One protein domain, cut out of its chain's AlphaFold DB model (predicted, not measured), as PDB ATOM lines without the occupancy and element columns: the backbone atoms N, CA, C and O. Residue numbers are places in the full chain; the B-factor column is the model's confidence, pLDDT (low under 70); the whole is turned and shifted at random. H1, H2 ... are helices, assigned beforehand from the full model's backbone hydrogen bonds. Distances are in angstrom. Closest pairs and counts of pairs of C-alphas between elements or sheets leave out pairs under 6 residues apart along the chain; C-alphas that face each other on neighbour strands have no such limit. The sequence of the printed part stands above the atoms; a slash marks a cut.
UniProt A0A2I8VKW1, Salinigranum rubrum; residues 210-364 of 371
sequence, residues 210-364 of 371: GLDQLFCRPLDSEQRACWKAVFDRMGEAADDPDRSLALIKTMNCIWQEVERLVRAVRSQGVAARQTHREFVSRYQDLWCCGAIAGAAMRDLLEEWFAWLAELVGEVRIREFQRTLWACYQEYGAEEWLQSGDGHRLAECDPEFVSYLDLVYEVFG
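This is residues 210 to 364 of the 371 residues of a protein of Salinigranum rubrum (UniProt A0A2I8VKW1). Two layers of helices lie one over the other: H2, H3 and H4 make a three-sided run in one, and the chain turns over after H4 and retraces it in the other with H5, H6 and H8. H5 packs on H4, H6 on H3 and H8 on H2, while H9 crosses the second layer from the corner with H8 to H5; short H1 lies by the end of H4. The printed part has 155 residues with nine named helices, H1 to H9 in chain order, and no named strand: the class is all helix. It is compact, with a radius of gyration of the C-alphas of 16.6 A and spans of 43 by 34 by 25 A.

H1, residues 210 to 215, begins at C-alpha 210 (19.322, -15.119, 28.240) and is 8.7 A long. H2 is residues 221 to 239, 27.3 A. H3, residues 241 to 266, is the longest helix at 36.4 A. H4 is residues 270 to 288, 26.8 A, and H5 residues 295 to 312, 25.5 A. H6 is residues 314 to 330, 24.0 A. H7 is residues 333 to 338, 8.5 A, and H8 residues 340 to 348, 12.5 A. H9, residues 350 to 363, 19.6 A, ends at C-alpha 363 (3.037, -22.736, 16.396).

H1 and H4 only just touch, with 3 pairs of C-alphas within 8 A, the closest Gln 213 and Cys 288 at 7.8 A. H2 and H3 touch only at the corner, C-alphas of Ala 238 and Ser 244 being closest at 4.2 A. Residues 222 to 230 of H2 touch H8 at a shallow tilt of 17 degrees, opposite ways; the closest C-alphas are those of Gln 223 and Cys 348, 5.8 A. H3 touches H6 with residues 250 to 261, opposite ways at a shallow tilt of 8 degrees, C-alphas of Thr 250 and Cys 327 being closest at 5.7 A. H4 and H5 form a helical hairpin with a shallow tilt of 21 degrees; the closest C-alphas are those of Leu 286 and Met 297, 6.7 A. H9 touches H5 with residues 358 to 363, the closest C-alphas being those of Glu 302 and Val 362 at 6.2 A. H7 touches no helix; it is close to H8 but not clearly touching, C-alphas of Trp 336 and Gly 342 being closest at 6.7 A. H2 and H4 are apart. In H1 to H9 every O i to N i+4 pair is within hydrogen-bond range.

The C-alphas farthest apart, those of Asp 240 and Ala 271, are 45.6 A apart. The printed part has no cut and no long link. The mean pLDDT of the printed part is 86.0; residue 237 and residues 331 to 343 are under 70.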
ATOM      1  N   GLY A 210      20.605 -14.414  28.323       80.56
ATOM      2  CA  GLY A 210      19.322 -15.119  28.240       80.56
ATOM      3  C   GLY A 210      18.545 -15.098  29.559       80.56
ATOM      4  O   GLY A 210      17.325 -14.957  29.547       80.56
ATOM      5  N   LEU A 211      19.243 -15.184  30.697       82.06
ATOM      6  CA  LEU A 211      18.634 -15.067  32.023       82.06
ATOM      7  C   LEU A 211      18.165 -13.634  32.281       82.06
ATOM      8  O   LEU A 211      17.045 -13.448  32.745       82.06
ATOM      9  N   ASP A 212      18.956 -12.629  31.912       85.19
ATOM     10  CA  ASP A 212      18.560 -11.220  32.015       85.19
ATOM     11  C   ASP A 212      17.295 -10.921  31.206       85.19
ATOM     12  O   ASP A 212      16.398 -10.219  31.673       85.19
ATOM     13  N   GLN A 213      17.189 -11.492  30.001       84.31
ATOM     14  CA  GLN A 213      15.977 -11.393  29.187       84.31
ATOM     15  C   GLN A 213      14.793 -12.103  29.840       84.31
ATOM     16  O   GLN A 213      13.703 -11.543  29.888       84.31
ATOM     17  N   LEU A 214      14.989 -13.305  30.386       85.75
ATOM     18  CA  LEU A 214      13.932 -14.004  31.114       85.75
ATOM     19  C   LEU A 214      13.428 -13.157  32.296       85.75
ATOM     20  O   LEU A 214      12.220 -12.980  32.463       85.75
ATOM     21  N   PHE A 215      14.354 -12.599  33.077       87.75
ATOM     22  CA  PHE A 215      14.079 -11.886  34.323       87.75
ATOM     23  C   PHE A 215      13.777 -10.394  34.172       87.75
ATOM     24  O   PHE A 215      13.453  -9.750  35.170       87.75
ATOM     25  N   CYS A 216      13.798  -9.836  32.958       91.75
ATOM     26  CA  CYS A 216      13.218  -8.511  32.742       91.75
ATOM     27  C   CYS A 216      11.693  -8.522  32.950       91.75
ATOM     28  O   CYS A 216      11.110  -7.466  33.196       91.75
ATOM     29  N   ARG A 217      11.044  -9.698  32.879       93.31
ATOM     30  CA  ARG A 217       9.626  -9.854  33.210       93.31
ATOM     31  C   ARG A 217       9.388  -9.516  34.690       93.31
ATOM     32  O   ARG A 217      10.118 -10.017  35.549       93.31
ATOM     33  N   PRO A 218       8.353  -8.724  35.025       93.31
ATOM     34  CA  PRO A 218       7.986  -8.459  36.406       93.31
ATOM     35  C   PRO A 218       7.535  -9.753  37.084       93.31
ATOM     36  O   PRO A 218       6.434 -10.240  36.850       93.31
ATOM     37  N   LEU A 219       8.403 -10.291  37.935       91.38
ATOM     38  CA  LEU A 219       8.115 -11.436  38.789       91.38
ATOM     39  C   LEU A 219       7.995 -10.991  40.244       91.38
ATOM     40  O   LEU A 219       8.834 -10.230  40.746       91.38
ATOM     41  N   ASP A 220       6.994 -11.502  40.953       91.31
ATOM     42  CA  ASP A 220       6.911 -11.337  42.398       91.31
ATOM     43  C   ASP A 220       7.963 -12.200  43.136       91.31
ATOM     44  O   ASP A 220       8.832 -12.856  42.549       91.31
ATOM     45  N   SER A 221       8.004 -12.110  44.466       89.94
ATOM     46  CA  SER A 221       8.965 -12.880  45.267       89.94
ATOM     47  C   SER A 221       8.723 -14.391  45.230       89.94
ATOM     48  O   SER A 221       9.689 -15.147  45.318       89.94
ATOM     49  N   GLU A 222       7.468 -14.826  45.119       89.38
ATOM     50  CA  GLU A 222       7.091 -16.239  45.099       89.38
ATOM     51  C   GLU A 222       7.469 -16.869  43.755       89.38
ATOM     52  O   GLU A 222       8.166 -17.884  43.725       89.38
ATOM     53  N   GLN A 223       7.150 -16.190  42.653       90.06
ATOM     54  CA  GLN A 223       7.548 -16.579  41.302       90.06
ATOM     55  C   GLN A 223       9.072 -16.674  41.164       90.06
ATOM     56  O   GLN A 223       9.591 -17.669  40.660       90.06
ATOM     57  N   ARG A 224       9.827 -15.684  41.667       89.12
ATOM     58  CA  ARG A 224      11.303 -15.734  41.647       89.12
ATOM     59  C   ARG A 224      11.865 -16.908  42.441       89.12
ATOM     60  O   ARG A 224      12.792 -17.568  41.973       89.12
ATOM     61  N   ALA A 225      11.323 -17.172  43.628       87.31
ATOM     62  CA  ALA A 225      11.732 -18.321  44.430       87.31
ATOM     63  C   ALA A 225      11.418 -19.646  43.716       87.31
ATOM     64  O   ALA A 225      12.215 -20.582  43.778       87.31
ATOM     65  N   CYS A 226      10.296 -19.705  42.996       86.56
ATOM     66  CA  CYS A 226       9.919 -20.860  42.195       86.56
ATOM     67  C   CYS A 226      10.892 -21.103  41.034       86.56
ATOM     68  O   CYS A 226      11.460 -22.190  40.937       86.56
ATOM     69  N   TRP A 227      11.167 -20.081  40.217       87.25
ATOM     70  CA  TRP A 227      12.150 -20.168  39.132       87.25
ATOM     71  C   TRP A 227      13.533 -20.560  39.637       87.25
ATOM     72  O   TRP A 227      14.188 -21.408  39.037       87.25
ATOM     73  N   LYS A 228      13.959 -20.019  40.785       85.81
ATOM     74  CA  LYS A 228      15.199 -20.458  41.426       85.81
ATOM     75  C   LYS A 228      15.182 -21.963  41.716       85.81
ATOM     76  O   LYS A 228      16.155 -22.635  41.404       85.81
ATOM     77  N   ALA A 229      14.099 -22.496  42.282       84.38
ATOM     78  CA  ALA A 229      13.992 -23.925  42.572       84.38
ATOM     79  C   ALA A 229      14.007 -24.792  41.298       84.38
ATOM     80  O   ALA A 229      14.574 -25.883  41.320       84.38
ATOM     81  N   VAL A 230      13.421 -24.312  40.195       82.44
ATOM     82  CA  VAL A 230      13.512 -24.967  38.878       82.44
ATOM     83  C   VAL A 230      14.963 -24.992  38.396       82.44
ATOM     84  O   VAL A 230      15.469 -26.057  38.050       82.44
ATOM     85  N   PHE A 231      15.660 -23.852  38.427       83.31
ATOM     86  CA  PHE A 231      17.059 -23.774  38.000       83.31
ATOM     87  C   PHE A 231      18.000 -24.599  38.875       83.31
ATOM     88  O   PHE A 231      18.877 -25.270  38.337       83.31
ATOM     89  N   ASP A 232      17.797 -24.610  40.194       82.19
ATOM     90  CA  ASP A 232      18.577 -25.442  41.115       82.19
ATOM     91  C   ASP A 232      18.436 -26.928  40.743       82.19
ATOM     92  O   ASP A 232      19.436 -27.634  40.646       82.19
ATOM     93  N   ARG A 233      17.217 -27.392  40.429       76.06
ATOM     94  CA  ARG A 233      16.964 -28.776  39.984       76.06
ATOM     95  C   ARG A 233      17.556 -29.086  38.618       76.06
ATOM     96  O   ARG A 233      18.076 -30.180  38.419       76.06
ATOM     97  N   MET A 234      17.491 -28.147  37.675       75.19
ATOM     98  CA  MET A 234      18.189 -28.296  36.395       75.19
ATOM     99  C   MET A 234      19.703 -28.421  36.610       75.19
ATOM    100  O   MET A 234      20.345 -29.221  35.936       75.19
ATOM    101  N   GLY A 235      20.255 -27.686  37.581       76.56
ATOM    102  CA  GLY A 235      21.642 -27.817  38.029       76.56
ATOM    103  C   GLY A 235      21.943 -29.199  38.613       76.56
ATOM    104  O   GLY A 235      22.871 -29.855  38.156       76.56
ATOM    105  N   GLU A 236      21.115 -29.689  39.538       77.12
ATOM    106  CA  GLU A 236      21.244 -31.039  40.114       77.12
ATOM    107  C   GLU A 236      21.147 -32.138  39.040       77.12
ATOM    108  O   GLU A 236      21.888 -33.118  39.065       77.12
ATOM    109  N   ALA A 237      20.252 -31.988  38.058       68.38
ATOM    110  CA  ALA A 237      20.143 -32.917  36.935       68.38
ATOM    111  C   ALA A 237      21.377 -32.875  36.017       68.38
ATOM    112  O   ALA A 237      21.698 -33.883  35.388       68.38
ATOM    113  N   ALA A 238      22.074 -31.738  35.953       71.06
ATOM    114  CA  ALA A 238      23.320 -31.594  35.211       71.06
ATOM    115  C   ALA A 238      24.533 -32.235  35.919       71.06
ATOM    116  O   ALA A 238      25.554 -32.443  35.256       71.06
ATOM    117  N   ASP A 239      24.420 -32.588  37.206       80.12
ATOM    118  CA  ASP A 239      25.441 -33.348  37.945       80.12
ATOM    119  C   ASP A 239      25.418 -34.853  37.608       80.12
ATOM    120  O   ASP A 239      26.418 -35.551  37.795       80.12
ATOM    121  N   ASP A 240      24.300 -35.367  37.079       82.94
ATOM    122  CA  ASP A 240      24.208 -36.712  36.504       82.94
ATOM    123  C   ASP A 240      24.759 -36.686  35.063       82.94
ATOM    124  O   ASP A 240      24.184 -36.011  34.206       82.94
ATOM    125  N   PRO A 241      25.854 -37.409  34.746       83.06
ATOM    126  CA  PRO A 241      26.497 -37.318  33.436       83.06
ATOM    127  C   PRO A 241      25.593 -37.682  32.252       83.06
ATOM    128  O   PRO A 241      25.706 -37.063  31.193       83.06
ATOM    129  N   ASP A 242      24.700 -38.661  32.417       81.00
ATOM    130  CA  ASP A 242      23.835 -39.136  31.336       81.00
ATOM    131  C   ASP A 242      22.689 -38.148  31.097       81.00
ATOM    132  O   ASP A 242      22.396 -37.793  29.950       81.00
ATOM    133  N   ARG A 243      22.087 -37.630  32.176       76.00
ATOM    134  CA  ARG A 243      21.038 -36.600  32.095       76.00
ATOM    135  C   ARG A 243      21.581 -35.266  31.598       76.00
ATOM    136  O   ARG A 243      20.963 -34.636  30.743       76.00
ATOM    137  N   SER A 244      22.758 -34.870  32.072       76.75
ATOM    138  CA  SER A 244      23.482 -33.685  31.610       76.75
ATOM    139  C   SER A 244      23.774 -33.770  30.115       76.75
ATOM    140  O   SER A 244      23.478 -32.843  29.361       76.75
ATOM    141  N   LEU A 245      24.266 -34.922  29.643       79.81
ATOM    142  CA  LEU A 245      24.511 -35.143  28.222       79.81
ATOM    143  C   LEU A 245      23.218 -35.089  27.396       79.81
ATOM    144  O   LEU A 245      23.225 -34.495  26.316       79.81
ATOM    145  N   ALA A 246      22.121 -35.679  27.877       79.00
ATOM    146  CA  ALA A 246      20.821 -35.614  27.209       79.00
ATOM    147  C   ALA A 246      20.292 -34.171  27.122       79.00
ATOM    148  O   ALA A 246      19.914 -33.720  26.040       79.00
ATOM    149  N   LEU A 247      20.353 -33.406  28.217       76.19
ATOM    150  CA  LEU A 247      19.951 -31.998  28.243       76.19
ATOM    151  C   LEU A 247      20.804 -31.153  27.287       76.19
ATOM    152  O   LEU A 247      20.269 -30.388  26.486       76.19
ATOM    153  N   ILE A 248      22.128 -31.332  27.310       80.56
ATOM    154  CA  ILE A 248      23.052 -30.645  26.397       80.56
ATOM    155  C   ILE A 248      22.711 -30.970  24.939       80.56
ATOM    156  O   ILE A 248      22.683 -30.065  24.105       80.56
ATOM    157  N   LYS A 249      22.437 -32.238  24.611       82.94
ATOM    158  CA  LYS A 249      22.037 -32.643  23.255       82.94
ATOM    159  C   LYS A 249      20.712 -32.011  22.837       82.94
ATOM    160  O   LYS A 249      20.647 -31.465  21.740       82.94
ATOM    161  N   THR A 250      19.716 -32.007  23.721       83.56
ATOM    162  CA  THR A 250      18.406 -31.372  23.494       83.56
ATOM    163  C   THR A 250      18.565 -29.894  23.176       83.56
ATOM    164  O   THR A 250      18.125 -29.423  22.128       83.56
ATOM    165  N   MET A 251      19.256 -29.166  24.057       83.00
ATOM    166  CA  MET A 251      19.465 -27.732  23.905       83.00
ATOM    167  C   MET A 251      20.261 -27.430  22.641       83.00
ATOM    168  O   MET A 251      19.896 -26.523  21.907       83.00
ATOM    169  N   ASN A 252      21.298 -28.216  22.332       84.44
ATOM    170  CA  ASN A 252      22.051 -28.055  21.091       84.44
ATOM    171  C   ASN A 252      21.191 -28.316  19.846       84.44
ATOM    172  O   ASN A 252      21.329 -27.582  18.874       84.44
ATOM    173  N   CYS A 253      20.312 -29.321  19.870       88.88
ATOM    174  CA  CYS A 253      19.388 -29.629  18.776       88.88
ATOM    175  C   CYS A 253      18.442 -28.445  18.519       88.88
ATOM    176  O   CYS A 253      18.422 -27.894  17.421       88.88
ATOM    177  N   ILE A 254      17.764 -27.965  19.570       88.44
ATOM    178  CA  ILE A 254      16.867 -26.801  19.501       88.44
ATOM    179  C   ILE A 254      17.618 -25.567  18.994       88.44
ATOM    180  O   ILE A 254      17.162 -24.888  18.075       88.44
ATOM    181  N   TRP A 255      18.790 -25.285  19.568       86.19
ATOM    182  CA  TRP A 255      19.563 -24.095  19.223       86.19
ATOM    183  C   TRP A 255      20.029 -24.115  17.770       86.19
ATOM    184  O   TRP A 255      19.954 -23.098  17.087       86.19
ATOM    185  N   GLN A 256      20.452 -25.277  17.267       87.75
ATOM    186  CA  GLN A 256      20.835 -25.429  15.868       87.75
ATOM    187  C   GLN A 256      19.671 -25.143  14.919       87.75
ATOM    188  O   GLN A 256      19.878 -24.464  13.913       87.75
ATOM    189  N   GLU A 257      18.460 -25.608  15.227       90.88
ATOM    190  CA  GLU A 257      17.294 -25.322  14.386       90.88
ATOM    191  C   GLU A 257      16.881 -23.850  14.444       90.88
ATOM    192  O   GLU A 257      16.617 -23.246  13.401       90.88
ATOM    193  N   VAL A 258      16.894 -23.234  15.632       90.56
ATOM    194  CA  VAL A 258      16.621 -21.794  15.783       90.56
ATOM    195  C   VAL A 258      17.637 -20.973  14.988       90.56
ATOM    196  O   VAL A 258      17.252 -20.095  14.217       90.56
ATOM    197  N   GLU A 259      18.930 -21.284  15.095       88.06
ATOM    198  CA  GLU A 259      19.968 -20.599  14.323       88.06
ATOM    199  C   GLU A 259      19.790 -20.784  12.810       88.06
ATOM    200  O   GLU A 259      20.020 -19.842  12.049       88.06
ATOM    201  N   ARG A 260      19.370 -21.968  12.344       89.88
ATOM    202  CA  ARG A 260      19.078 -22.205  10.918       89.88
ATOM    203  C   ARG A 260      17.914 -21.354  10.428       89.88
ATOM    204  O   ARG A 260      18.025 -20.774   9.346       89.88
ATOM    205  N   LEU A 261      16.832 -21.249  11.200       92.06
ATOM    206  CA  LEU A 261      15.704 -20.386  10.850       92.06
ATOM    207  C   LEU A 261      16.124 -18.912  10.834       92.06
ATOM    208  O   LEU A 261      15.868 -18.213   9.858       92.06
ATOM    209  N   VAL A 262      16.835 -18.452  11.868       90.50
ATOM    210  CA  VAL A 262      17.332 -17.071  11.948       90.50
ATOM    211  C   VAL A 262      18.248 -16.742  10.766       90.50
ATOM    212  O   VAL A 262      18.097 -15.684  10.157       90.50
ATOM    213  N   ARG A 263      19.155 -17.650  10.379       89.31
ATOM    214  CA  ARG A 263      19.980 -17.500   9.166       89.31
ATOM    215  C   ARG A 263      19.117 -17.388   7.910       89.31
ATOM    216  O   ARG A 263      19.320 -16.473   7.122       89.31
ATOM    217  N   ALA A 264      18.123 -18.265   7.755       90.88
ATOM    218  CA  ALA A 264      17.222 -18.262   6.602       90.88
ATOM    219  C   ALA A 264      16.425 -16.960   6.452       90.88
ATOM    220  O   ALA A 264      16.184 -16.517   5.333       90.88
ATOM    221  N   VAL A 265      16.019 -16.364   7.575       91.25
ATOM    222  CA  VAL A 265      15.354 -15.057   7.626       91.25
ATOM    223  C   VAL A 265      16.326 -13.942   7.238       91.25
ATOM    224  O   VAL A 265      16.001 -13.077   6.426       91.25
ATOM    225  N   ARG A 266      17.538 -13.948   7.800       87.00
ATOM    226  CA  ARG A 266      18.515 -12.861   7.620       87.00
ATOM    227  C   ARG A 266      19.155 -12.829   6.235       87.00
ATOM    228  O   ARG A 266      19.500 -11.738   5.772       87.00
ATOM    229  N   SER A 267      19.236 -13.978   5.569       86.81
ATOM    230  CA  SER A 267      19.696 -14.092   4.183       86.81
ATOM    231  C   SER A 267      18.706 -13.501   3.165       86.81
ATOM    232  O   SER A 267      19.028 -13.415   1.987       86.81
ATOM    233  N   GLN A 268      17.501 -13.080   3.581       89.94
ATOM    234  CA  GLN A 268      16.521 -12.416   2.699       89.94
ATOM    235  C   GLN A 268      16.778 -10.907   2.528       89.94
ATOM    236  O   GLN A 268      15.993 -10.197   1.898       89.94
ATOM    237  N   GLY A 269      17.876 -10.393   3.087       85.62
ATOM    238  CA  GLY A 269      18.326  -9.017   2.900       85.62
ATOM    239  C   GLY A 269      17.865  -8.035   3.980       85.62
ATOM    240  O   GLY A 269      17.264  -8.394   4.995       85.62
ATOM    241  N   VAL A 270      18.192  -6.757   3.767       83.06
ATOM    242  CA  VAL A 270      18.082  -5.686   4.779       83.06
ATOM    243  C   VAL A 270      16.660  -5.523   5.321       83.06
ATOM    244  O   VAL A 270      16.490  -5.393   6.533       83.06
ATOM    245  N   ALA A 271      15.643  -5.563   4.455       90.00
ATOM    246  CA  ALA A 271      14.249  -5.380   4.859       90.00
ATOM    247  C   ALA A 271      13.789  -6.475   5.835       90.00
ATOM    248  O   ALA A 271      13.282  -6.164   6.909       90.00
ATOM    249  N   ALA A 272      14.059  -7.746   5.521       92.06
ATOM    250  CA  ALA A 272      13.711  -8.867   6.391       92.06
ATOM    251  C   ALA A 272      14.406  -8.780   7.758       92.06
ATOM    252  O   ALA A 272      13.795  -9.050   8.792       92.06
ATOM    253  N   ARG A 273      15.672  -8.344   7.785       86.50
ATOM    254  CA  ARG A 273      16.417  -8.121   9.033       86.50
ATOM    255  C   ARG A 273      15.796  -7.025   9.890       86.50
ATOM    256  O   ARG A 273      15.727  -7.182  11.107       86.50
ATOM    257  N   GLN A 274      15.369  -5.929   9.269       89.69
ATOM    258  CA  GLN A 274      14.723  -4.826   9.969       89.69
ATOM    259  C   GLN A 274      13.388  -5.273  10.573       89.69
ATOM    260  O   GLN A 274      13.195  -5.126  11.778       89.69
ATOM    261  N   THR A 275      12.538  -5.932   9.785       94.81
ATOM    262  CA  THR A 275      11.267  -6.489  10.263       94.81
ATOM    263  C   THR A 275      11.474  -7.510  11.386       94.81
ATOM    264  O   THR A 275      10.800  -7.450  12.411       94.81
ATOM    265  N   HIS A 276      12.467  -8.399  11.273       93.12
ATOM    266  CA  HIS A 276      12.805  -9.333  12.350       93.12
ATOM    267  C   HIS A 276      13.181  -8.615  13.657       93.12
ATOM    268  O   HIS A 276      12.747  -9.023  14.732       93.12
ATOM    269  N   ARG A 277      13.980  -7.537  13.593       91.06
ATOM    270  CA  ARG A 277      14.343  -6.743  14.783       91.06
ATOM    271  C   ARG A 277      13.126  -6.070  15.410       91.06
ATOM    272  O   ARG A 277      13.046  -6.011  16.632       91.06
ATOM    273  N   GLU A 278      12.191  -5.593  14.597       95.81
ATOM    274  CA  GLU A 278      10.936  -5.003  15.072       95.81
ATOM    275  C   GLU A 278      10.073  -6.038  15.806       95.81
ATOM    276  O   GLU A 278       9.585  -5.748  16.899       95.81
ATOM    277  N   PHE A 279       9.963  -7.265  15.281       96.62
ATOM    278  CA  PHE A 279       9.304  -8.374  15.981       96.62
ATOM    279  C   PHE A 279       9.977  -8.700  17.315       96.62
ATOM    280  O   PHE A 279       9.298  -8.774  18.337       96.62
ATOM    281  N   VAL A 280      11.308  -8.839  17.327       93.06
ATOM    282  CA  VAL A 280      12.070  -9.105  18.558       93.06
ATOM    283  C   VAL A 280      11.857  -7.992  19.587       93.06
ATOM    284  O   VAL A 280      11.630  -8.297  20.755       93.06
ATOM    285  N   SER A 281      11.872  -6.722  19.169       95.12
ATOM    286  CA  SER A 281      11.632  -5.581  20.061       95.12
ATOM    287  C   SER A 281      10.230  -5.621  20.666       95.12
ATOM    288  O   SER A 281      10.086  -5.531  21.879       95.12
ATOM    289  N   ARG A 282       9.191  -5.816  19.841       97.56
ATOM    290  CA  ARG A 282       7.798  -5.901  20.311       97.56
ATOM    291  C   ARG A 282       7.585  -7.085  21.254       97.56
ATOM    292  O   ARG A 282       6.888  -6.949  22.256       97.56
ATOM    293  N   TYR A 283       8.199  -8.229  20.952       96.31
ATOM    294  CA  TYR A 283       8.152  -9.413  21.809       96.31
ATOM    295  C   TYR A 283       8.795  -9.127  23.168       96.31
ATOM    296  O   TYR A 283       8.203  -9.421  24.204       96.31
ATOM    297  N   GLN A 284       9.979  -8.507  23.170       94.56
ATOM    298  CA  GLN A 284      10.679  -8.121  24.395       94.56
ATOM    299  C   GLN A 284       9.877  -7.115  25.221       94.56
ATOM    300  O   GLN A 284       9.805  -7.272  26.435       94.56
ATOM    301  N   ASP A 285       9.226  -6.136  24.591       96.38
ATOM    302  CA  ASP A 285       8.376  -5.173  25.296       96.38
ATOM    303  C   ASP A 285       7.211  -5.875  26.007       96.38
ATOM    304  O   ASP A 285       6.981  -5.645  27.197       96.38
ATOM    305  N   LEU A 286       6.506  -6.783  25.317       97.25
ATOM    306  CA  LEU A 286       5.432  -7.580  25.919       97.25
ATOM    307  C   LEU A 286       5.954  -8.478  27.045       97.25
ATOM    308  O   LEU A 286       5.354  -8.536  28.116       97.25
ATOM    309  N   TRP A 287       7.101  -9.124  26.835       96.06
ATOM    310  CA  TRP A 287       7.742  -9.971  27.835       96.06
ATOM    311  C   TRP A 287       8.129  -9.193  29.097       96.06
ATOM    312  O   TRP A 287       7.703  -9.538  30.203       96.06
ATOM    313  N   CYS A 288       8.881  -8.103  28.946       95.56
ATOM    314  CA  CYS A 288       9.382  -7.303  30.060       95.56
ATOM    315  C   CYS A 288       8.289  -6.473  30.753       95.56
ATOM    316  O   CYS A 288       8.503  -6.016  31.871       95.56
ATOM    317  N   CYS A 289       7.113  -6.271  30.146       96.19
ATOM    318  CA  CYS A 289       5.960  -5.686  30.844       96.19
ATOM    319  C   CYS A 289       5.026  -6.730  31.479       96.19
ATOM    320  O   CYS A 289       4.059  -6.354  32.140       96.19
ATOM    321  N   GLY A 290       5.323  -8.025  31.315       95.00
ATOM    322  CA  GLY A 290       4.527  -9.131  31.848       95.00
ATOM    323  C   GLY A 290       3.323  -9.516  30.992       95.00
ATOM    324  O   GLY A 290       2.623 -10.448  31.341       95.00
ATOM    325  N   ALA A 291       3.080  -8.878  29.846       96.12
ATOM    326  CA  ALA A 291       1.933  -9.161  28.984       96.12
ATOM    327  C   ALA A 291       2.144 -10.401  28.085       96.12
ATOM    328  O   ALA A 291       1.977 -10.322  26.867       96.12
ATOM    329  N   ILE A 292       2.516 -11.546  28.668       94.69
ATOM    330  CA  ILE A 292       2.937 -12.748  27.918       94.69
ATOM    331  C   ILE A 292       1.793 -13.707  27.568       94.69
ATOM    332  O   ILE A 292       1.884 -14.423  26.582       94.69
ATOM    333  N   ALA A 293       0.694 -13.707  28.325       93.38
ATOM    334  CA  ALA A 293      -0.442 -14.611  28.094       93.38
ATOM    335  C   ALA A 293      -1.654 -13.927  27.424       93.38
ATOM    336  O   ALA A 293      -2.727 -14.515  27.297       93.38
ATOM    337  N   GLY A 294      -1.520 -12.651  27.048       93.81
ATOM    338  CA  GLY A 294      -2.624 -11.828  26.549       93.81
ATOM    339  C   GLY A 294      -2.817 -11.877  25.030       93.81
ATOM    340  O   GLY A 294      -1.966 -12.356  24.284       93.81
ATOM    341  N   ALA A 295      -3.921 -11.276  24.568       96.56
ATOM    342  CA  ALA A 295      -4.227 -11.127  23.141       96.56
ATOM    343  C   ALA A 295      -3.089 -10.447  22.360       96.56
ATOM    344  O   ALA A 295      -2.755 -10.884  21.273       96.56
ATOM    345  N   ALA A 296      -2.420  -9.452  22.954       97.38
ATOM    346  CA  ALA A 296      -1.304  -8.769  22.303       97.38
ATOM    347  C   ALA A 296      -0.121  -9.702  21.977       97.38
ATOM    348  O   ALA A 296       0.494  -9.548  20.925       97.38
ATOM    349  N   MET A 297       0.193 -10.669  22.852       97.44
ATOM    350  CA  MET A 297       1.239 -11.659  22.573       97.44
ATOM    351  C   MET A 297       0.780 -12.646  21.503       97.44
ATOM    352  O   MET A 297       1.550 -12.955  20.600       97.44
ATOM    353  N   ARG A 298      -0.481 -13.092  21.559       96.81
ATOM    354  CA  ARG A 298      -1.069 -13.951  20.520       96.81
ATOM    355  C   ARG A 298      -0.975 -13.298  19.147       96.81
ATOM    356  O   ARG A 298      -0.389 -13.888  18.248       96.81
ATOM    357  N   ASP A 299      -1.489 -12.076  19.025       97.44
ATOM    358  CA  ASP A 299      -1.504 -11.316  17.777       97.44
ATOM    359  C   ASP A 299      -0.080 -11.153  17.229       97.44
ATOM    360  O   ASP A 299       0.153 -11.334  16.036       97.44
ATOM    361  N   LEU A 300       0.894 -10.866  18.103       97.88
ATOM    362  CA  LEU A 300       2.297 -10.749  17.714       97.88
ATOM    363  C   LEU A 300       2.870 -12.068  17.181       97.88
ATOM    364  O   LEU A 300       3.575 -12.050  16.172       97.88
ATOM    365  N   LEU A 301       2.609 -13.195  17.851       95.62
ATOM    366  CA  LEU A 301       3.092 -14.497  17.392       95.62
ATOM    367  C   LEU A 301       2.426 -14.903  16.075       95.62
ATOM    368  O   LEU A 301       3.122 -15.359  15.174       95.62
ATOM    369  N   GLU A 302       1.113 -14.714  15.935       95.56
ATOM    370  CA  GLU A 302       0.382 -15.010  14.696       95.56
ATOM    371  C   GLU A 302       0.910 -14.168  13.526       95.56
ATOM    372  O   GLU A 302       1.203 -14.705  12.456       95.56
ATOM    373  N   GLU A 303       1.108 -12.865  13.745       96.94
ATOM    374  CA  GLU A 303       1.709 -11.951  12.771       96.94
ATOM    375  C   GLU A 303       3.125 -12.402  12.384       96.94
ATOM    376  O   GLU A 303       3.459 -12.469  11.198       96.94
ATOM    377  N   TRP A 304       3.950 -12.755  13.373       95.81
ATOM    378  CA  TRP A 304       5.319 -13.207  13.146       95.81
ATOM    379  C   TRP A 304       5.371 -14.513  12.351       95.81
ATOM    380  O   TRP A 304       6.151 -14.618  11.404       95.81
ATOM    381  N   PHE A 305       4.527 -15.494  12.678       92.44
ATOM    382  CA  PHE A 305       4.484 -16.767  11.958       92.44
ATOM    383  C   PHE A 305       3.942 -16.631  10.541       92.44
ATOM    384  O   PHE A 305       4.501 -17.242   9.627       92.44
ATOM    385  N   ALA A 306       2.915 -15.806  10.334       94.00
ATOM    386  CA  ALA A 306       2.421 -15.496   8.997       94.00
ATOM    387  C   ALA A 306       3.525 -14.856   8.142       94.00
ATOM    388  O   ALA A 306       3.790 -15.306   7.025       94.00
ATOM    389  N   TRP A 307       4.233 -13.872   8.702       96.44
ATOM    390  CA  TRP A 307       5.364 -13.228   8.041       96.44
ATOM    391  C   TRP A 307       6.510 -14.208   7.748       96.44
ATOM    392  O   TRP A 307       7.059 -14.204   6.648       96.44
ATOM    393  N   LEU A 308       6.861 -15.087   8.691       95.31
ATOM    394  CA  LEU A 308       7.876 -16.120   8.481       95.31
ATOM    395  C   LEU A 308       7.494 -17.081   7.348       95.31
ATOM    396  O   LEU A 308       8.337 -17.407   6.511       95.31
ATOM    397  N   ALA A 309       6.240 -17.533   7.310       93.00
ATOM    398  CA  ALA A 309       5.745 -18.427   6.271       93.00
ATOM    399  C   ALA A 309       5.785 -17.773   4.882       93.00
ATOM    400  O   ALA A 309       6.180 -18.431   3.918       93.00
ATOM    401  N   GLU A 310       5.452 -16.483   4.784       96.06
ATOM    402  CA  GLU A 310       5.596 -15.699   3.553       96.06
ATOM    403  C   GLU A 310       7.070 -15.543   3.151       96.06
ATOM    404  O   GLU A 310       7.426 -15.721   1.985       96.06
ATOM    405  N   LEU A 311       7.938 -15.251   4.122       96.12
ATOM    406  CA  LEU A 311       9.335 -14.912   3.883       96.12
ATOM    407  C   LEU A 311      10.194 -16.119   3.481       96.12
ATOM    408  O   LEU A 311      10.989 -16.027   2.548       96.12
ATOM    409  N   VAL A 312      10.094 -17.233   4.214       95.12
ATOM    410  CA  VAL A 312      10.971 -18.407   4.023       95.12
ATOM    411  C   VAL A 312      10.236 -19.664   3.545       95.12
ATOM    412  O   VAL A 312      10.876 -20.693   3.303       95.12
ATOM    413  N   GLY A 313       8.915 -19.574   3.367       93.81
ATOM    414  CA  GLY A 313       8.047 -20.628   2.850       93.81
ATOM    415  C   GLY A 313       7.495 -21.572   3.925       93.81
ATOM    416  O   GLY A 313       8.218 -22.049   4.800       93.81
ATOM    417  N   GLU A 314       6.217 -21.940   3.798       90.88
ATOM    418  CA  GLU A 314       5.508 -22.837   4.730       90.88
ATOM    419  C   GLU A 314       6.172 -24.207   4.921       90.88
ATOM    420  O   GLU A 314       6.110 -24.792   6.000       90.88
ATOM    421  N   VAL A 315       6.786 -24.762   3.870       91.31
ATOM    422  CA  VAL A 315       7.476 -26.062   3.957       91.31
ATOM    423  C   VAL A 315       8.621 -25.985   4.964       91.31
ATOM    424  O   VAL A 315       8.737 -26.857   5.820       91.31
ATOM    425  N   ARG A 316       9.410 -24.905   4.918       91.50
ATOM    426  CA  ARG A 316      10.535 -24.707   5.835       91.50
ATOM    427  C   ARG A 316      10.061 -24.494   7.268       91.50
ATOM    428  O   ARG A 316      10.667 -25.036   8.186       91.50
ATOM    429  N   ILE A 317       8.982 -23.735   7.465       91.38
ATOM    430  CA  ILE A 317       8.402 -23.525   8.799       91.38
ATOM    431  C   ILE A 317       7.898 -24.844   9.392       91.38
ATOM    432  O   ILE A 317       8.213 -25.148  10.540       91.38
ATOM    433  N   ARG A 318       7.237 -25.686   8.588       88.75
ATOM    434  CA  ARG A 318       6.820 -27.032   9.014       88.75
ATOM    435  C   ARG A 318       7.993 -27.955   9.331       88.75
ATOM    436  O   ARG A 318       7.929 -28.723  10.286       88.75
ATOM    437  N   GLU A 319       9.067 -27.906   8.549       90.94
ATOM    438  CA  GLU A 319      10.289 -28.667   8.843       90.94
ATOM    439  C   GLU A 319      10.952 -28.207  10.145       90.94
ATOM    440  O   GLU A 319      11.347 -29.045  10.958       90.94
ATOM    441  N   PHE A 320      11.018 -26.895  10.375       91.19
ATOM    442  CA  PHE A 320      11.509 -26.308  11.619       91.19
ATOM    443  C   PHE A 320      10.670 -26.760  12.824       91.19
ATOM    444  O   PHE A 320      11.228 -27.291  13.782       91.19
ATOM    445  N   GLN A 321       9.340 -26.650  12.742       89.19
ATOM    446  CA  GLN A 321       8.399 -27.129  13.765       89.19
ATOM    447  C   GLN A 321       8.612 -28.611  14.077       89.19
ATOM    448  O   GLN A 321       8.817 -28.988  15.230       89.19
ATOM    449  N   ARG A 322       8.615 -29.459  13.043       89.38
ATOM    450  CA  ARG A 322       8.786 -30.911  13.186       89.38
ATOM    451  C   ARG A 322      10.118 -31.264  13.839       89.38
ATOM    452  O   ARG A 322      10.163 -32.152  14.684       89.38
ATOM    453  N   THR A 323      11.193 -30.584  13.449       90.19
ATOM    454  CA  THR A 323      12.530 -30.867  13.980       90.19
ATOM    455  C   THR A 323      12.661 -30.397  15.422       90.19
ATOM    456  O   THR A 323      13.186 -31.144  16.241       90.19
ATOM    457  N   LEU A 324      12.109 -29.231  15.774       87.69
ATOM    458  CA  LEU A 324      12.036 -28.800  17.170       87.69
ATOM    459  C   LEU A 324      11.279 -29.813  18.034       87.69
ATOM    460  O   LEU A 324      11.781 -30.207  19.085       87.69
ATOM    461  N   TRP A 325      10.119 -30.291  17.576       84.62
ATOM    462  CA  TRP A 325       9.360 -31.323  18.286       84.62
ATOM    463  C   TRP A 325      10.141 -32.627  18.439       84.62
ATOM    464  O   TRP A 325      10.168 -33.196  19.530       84.62
ATOM    465  N   ALA A 326      10.835 -33.065  17.387       87.75
ATOM    466  CA  ALA A 326      11.708 -34.230  17.458       87.75
ATOM    467  C   ALA A 326      12.833 -34.036  18.490       87.75
ATOM    468  O   ALA A 326      13.070 -34.942  19.288       87.75
ATOM    469  N   CYS A 327      13.459 -32.851  18.550       87.25
ATOM    470  CA  CYS A 327      14.455 -32.528  19.575       87.25
ATOM    471  C   CYS A 327      13.871 -32.660  20.994       87.25
ATOM    472  O   CYS A 327      14.534 -33.198  21.875       87.25
ATOM    473  N   TYR A 328      12.643 -32.186  21.237       78.50
ATOM    474  CA  TYR A 328      11.997 -32.303  22.552       78.50
ATOM    475  C   TYR A 328      11.657 -33.758  22.921       78.50
ATOM    476  O   TYR A 328      11.863 -34.163  24.070       78.50
ATOM    477  N   GLN A 329      11.161 -34.545  21.962       80.56
ATOM    478  CA  GLN A 329      10.752 -35.936  22.182       80.56
ATOM    479  C   GLN A 329      11.937 -36.884  22.378       80.56
ATOM    480  O   GLN A 329      11.902 -37.725  23.275       80.56
ATOM    481  N   GLU A 330      12.996 -36.748  21.571       78.31
ATOM    482  CA  GLU A 330      14.154 -37.655  21.576       78.31
ATOM    483  C   GLU A 330      14.822 -37.754  22.957       78.31
ATOM    484  O   GLU A 330      15.365 -38.799  23.317       78.31
ATOM    485  N   TYR A 331      14.739 -36.688  23.752       66.44
ATOM    486  CA  TYR A 331      15.435 -36.575  25.030       66.44
ATOM    487  C   TYR A 331      14.503 -36.456  26.246       66.44
ATOM    488  O   TYR A 331      14.968 -36.130  27.337       66.44
ATOM    489  N   GLY A 332      13.204 -36.735  26.085       63.50
ATOM    490  CA  GLY A 332      12.259 -36.820  27.206       63.50
ATOM    491  C   GLY A 332      11.956 -35.483  27.893       63.50
ATOM    492  O   GLY A 332      11.548 -35.468  29.053       63.50
ATOM    493  N   ALA A 333      12.124 -34.350  27.205       63.72
ATOM    494  CA  ALA A 333      11.779 -33.038  27.761       63.72
ATOM    495  C   ALA A 333      10.279 -32.927  28.089       63.72
ATOM    496  O   ALA A 333       9.892 -32.231  29.025       63.72
ATOM    497  N   GLU A 334       9.441 -33.664  27.357       60.22
ATOM    498  CA  GLU A 334       8.019 -33.818  27.653       60.22
ATOM    499  C   GLU A 334       7.790 -34.514  29.003       60.22
ATOM    500  O   GLU A 334       6.990 -34.040  29.801       60.22
ATOM    501  N   GLU A 335       8.554 -35.563  29.321       61.00
ATOM    502  CA  GLU A 335       8.494 -36.230  30.628       61.00
ATOM    503  C   GLU A 335       8.974 -35.298  31.749       61.00
ATOM    504  O   GLU A 335       8.427 -35.333  32.844       61.00
ATOM    505  N   TRP A 336       9.931 -34.400  31.483       61.50
ATOM    506  CA  TRP A 336      10.346 -33.366  32.437       61.50
ATOM    507  C   TRP A 336       9.253 -32.307  32.669       61.50
ATOM    508  O   TRP A 336       8.934 -32.012  33.822       61.50
ATOM    509  N   LEU A 337       8.623 -31.796  31.604       55.59
ATOM    510  CA  LEU A 337       7.486 -30.865  31.682       55.59
ATOM    511  C   LEU A 337       6.247 -31.503  32.334       55.59
ATOM    512  O   LEU A 337       5.489 -30.824  33.017       55.59
ATOM    513  N   GLN A 338       6.044 -32.807  32.145       55.56
ATOM    514  CA  GLN A 338       4.938 -33.566  32.738       55.56
ATOM    515  C   GLN A 338       5.284 -34.152  34.116       55.56
ATOM    516  O   GLN A 338       4.399 -34.621  34.836       55.56
ATOM    517  N   SER A 339       6.556 -34.123  34.519       59.50
ATOM    518  CA  SER A 339       6.973 -34.493  35.870       59.50
ATOM    519  C   SER A 339       6.461 -33.475  36.894       59.50
ATOM    520  O   SER A 339       6.000 -32.382  36.557       59.50
ATOM    521  N   GLY A 340       6.583 -33.806  38.185       57.69
ATOM    522  CA  GLY A 340       6.171 -32.925  39.284       57.69
ATOM    523  C   GLY A 340       6.772 -31.509  39.236       57.69
ATOM    524  O   GLY A 340       6.248 -30.620  39.897       57.69
ATOM    525  N   ASP A 341       7.824 -31.275  38.450       62.00
ATOM    526  CA  ASP A 341       8.483 -29.974  38.313       62.00
ATOM    527  C   ASP A 341       7.757 -29.025  37.355       62.00
ATOM    528  O   ASP A 341       7.564 -27.857  37.697       62.00
ATOM    529  N   GLY A 342       7.273 -29.513  36.209       60.06
ATOM    530  CA  GLY A 342       6.428 -28.703  35.328       60.06
ATOM    531  C   GLY A 342       5.045 -28.443  35.934       60.06
ATOM    532  O   GLY A 342       4.515 -27.339  35.810       60.06
ATOM    533  N   HIS A 343       4.525 -29.388  36.729       65.50
ATOM    534  CA  HIS A 343       3.351 -29.142  37.572       65.50
ATOM    535  C   HIS A 343       3.570 -27.993  38.569       65.50
ATOM    536  O   HIS A 343       2.689 -27.153  38.732       65.50
ATOM    537  N   ARG A 344       4.749 -27.900  39.196       70.38
ATOM    538  CA  ARG A 344       5.071 -26.794  40.114       70.38
ATOM    539  C   ARG A 344       5.211 -25.449  39.406       70.38
ATOM    540  O   ARG A 344       4.807 -24.442  39.975       70.38
ATOM    541  N   LEU A 345       5.746 -25.431  38.183       77.00
ATOM    542  CA  LEU A 345       5.742 -24.241  37.324       77.00
ATOM    543  C   LEU A 345       4.313 -23.775  37.025       77.00
ATOM    544  O   LEU A 345       4.032 -22.587  37.142       77.00
ATOM    545  N   ALA A 346       3.397 -24.701  36.726       79.06
ATOM    546  CA  ALA A 346       1.987 -24.377  36.510       79.06
ATOM    547  C   ALA A 346       1.289 -23.815  37.757       79.06
ATOM    548  O   ALA A 346       0.408 -22.966  37.637       79.06
ATOM    549  N   GLU A 347       1.690 -24.257  38.949       81.75
ATOM    550  CA  GLU A 347       1.152 -23.745  40.212       81.75
ATOM    551  C   GLU A 347       1.662 -22.337  40.547       81.75
ATOM    552  O   GLU A 347       0.883 -21.499  41.000       81.75
ATOM    553  N   CYS A 348       2.954 -22.068  40.341       85.69
ATOM    554  CA  CYS A 348       3.586 -20.825  40.793       85.69
ATOM    555  C   CYS A 348       3.667 -19.736  39.713       85.69
ATOM    556  O   CYS A 348       3.816 -18.561  40.037       85.69
ATOM    557  N   ASP A 349       3.588 -20.109  38.437       90.94
ATOM    558  CA  ASP A 349       3.685 -19.199  37.298       90.94
ATOM    559  C   ASP A 349       2.670 -19.565  36.201       90.94
ATOM    560  O   ASP A 349       3.033 -19.923  35.073       90.94
ATOM    561  N   PRO A 350       1.363 -19.481  36.519       89.56
ATOM    562  CA  PRO A 350       0.299 -19.860  35.591       89.56
ATOM    563  C   PRO A 350       0.295 -19.007  34.316       89.56
ATOM    564  O   PRO A 350      -0.180 -19.443  33.269       89.56
ATOM    565  N   GLU A 351       0.838 -17.791  34.385       91.50
ATOM    566  CA  GLU A 351       0.961 -16.902  33.236       91.50
ATOM    567  C   GLU A 351       2.012 -17.401  32.237       91.50
ATOM    568  O   GLU A 351       1.757 -17.402  31.034       91.50
ATOM    569  N   PHE A 352       3.161 -17.896  32.713       91.00
ATOM    570  CA  PHE A 352       4.150 -18.523  31.837       91.00
ATOM    571  C   PHE A 352       3.612 -19.803  31.192       91.00
ATOM    572  O   PHE A 352       3.829 -20.019  30.003       91.00
ATOM    573  N   VAL A 353       2.856 -20.621  31.929       88.50
ATOM    574  CA  VAL A 353       2.198 -21.801  31.342       88.50
ATOM    575  C   VAL A 353       1.174 -21.402  30.282       88.50
ATOM    576  O   VAL A 353       1.196 -21.950  29.186       88.50
ATOM    577  N   SER A 354       0.369 -20.371  30.543       90.38
ATOM    578  CA  SER A 354      -0.568 -19.835  29.547       90.38
ATOM    579  C   SER A 354       0.150 -19.303  28.298       90.38
ATOM    580  O   SER A 354      -0.361 -19.424  27.186       90.38
ATOM    581  N   TYR A 355       1.346 -18.726  28.457       92.19
ATOM    582  CA  TYR A 355       2.204 -18.347  27.334       92.19
ATOM    583  C   TYR A 355       2.683 -19.570  26.536       92.19
ATOM    584  O   TYR A 355       2.636 -19.537  25.310       92.19
ATOM    585  N   LEU A 356       3.105 -20.654  27.197       87.69
ATOM    586  CA  LEU A 356       3.497 -21.893  26.510       87.69
ATOM    587  C   LEU A 356       2.334 -22.500  25.717       87.69
ATOM    588  O   LEU A 356       2.537 -22.901  24.572       87.69
ATOM    589  N   ASP A 357       1.126 -22.513  26.286       86.44
ATOM    590  CA  ASP A 357      -0.085 -22.973  25.598       86.44
ATOM    591  C   ASP A 357      -0.380 -22.110  24.364       86.44
ATOM    592  O   ASP A 357      -0.650 -22.620  23.281       86.44
ATOM    593  N   LEU A 358      -0.249 -20.789  24.495       90.56
ATOM    594  CA  LEU A 358      -0.414 -19.847  23.393       90.56
ATOM    595  C   LEU A 358       0.633 -20.065  22.289       90.56
ATOM    596  O   LEU A 358       0.279 -20.072  21.110       90.56
ATOM    597  N   VAL A 359       1.902 -20.294  22.644       88.00
ATOM    598  CA  VAL A 359       2.944 -20.660  21.674       88.00
ATOM    599  C   VAL A 359       2.578 -21.973  20.990       88.00
ATOM    600  O   VAL A 359       2.680 -22.051  19.773       88.00
ATOM    601  N   TYR A 360       2.119 -22.980  21.733       84.38
ATOM    602  CA  TYR A 360       1.712 -24.274  21.183       84.38
ATOM    603  C   TYR A 360       0.548 -24.146  20.190       84.38
ATOM    604  O   TYR A 360       0.589 -24.725  19.104       84.38
ATOM    605  N   GLU A 361      -0.470 -23.359  20.534       87.12
ATOM    606  CA  GLU A 361      -1.635 -23.108  19.684       87.12
ATOM    607  C   GLU A 361      -1.262 -22.402  18.378       87.12
ATOM    608  O   GLU A 361      -1.725 -22.807  17.312       87.12
ATOM    609  N   VAL A 362      -0.422 -21.364  18.449       86.75
ATOM    610  CA  VAL A 362      -0.020 -20.586  17.266       86.75
ATOM    611  C   VAL A 362       1.009 -21.345  16.426       86.75
ATOM    612  O   VAL A 362       0.946 -21.335  15.197       86.75
ATOM    613  N   PHE A 363       1.962 -22.016  17.073       79.44
ATOM    614  CA  PHE A 363       3.037 -22.736  16.396       79.44
ATOM    615  C   PHE A 363       2.576 -24.064  15.793       79.44
ATOM    616  O   PHE A 363       3.266 -24.593  14.929       79.44
ATOM    617  N   GLY A 364       1.425 -24.593  16.207       72.31
ATOM    618  CA  GLY A 364       0.943 -25.898  15.781       72.31
ATOM    619  C   GLY A 364       1.709 -27.031  16.469       72.31
ATOM    620  O   GLY A 364       2.929 -27.175  16.356       72.31
TER     621      GLY A 364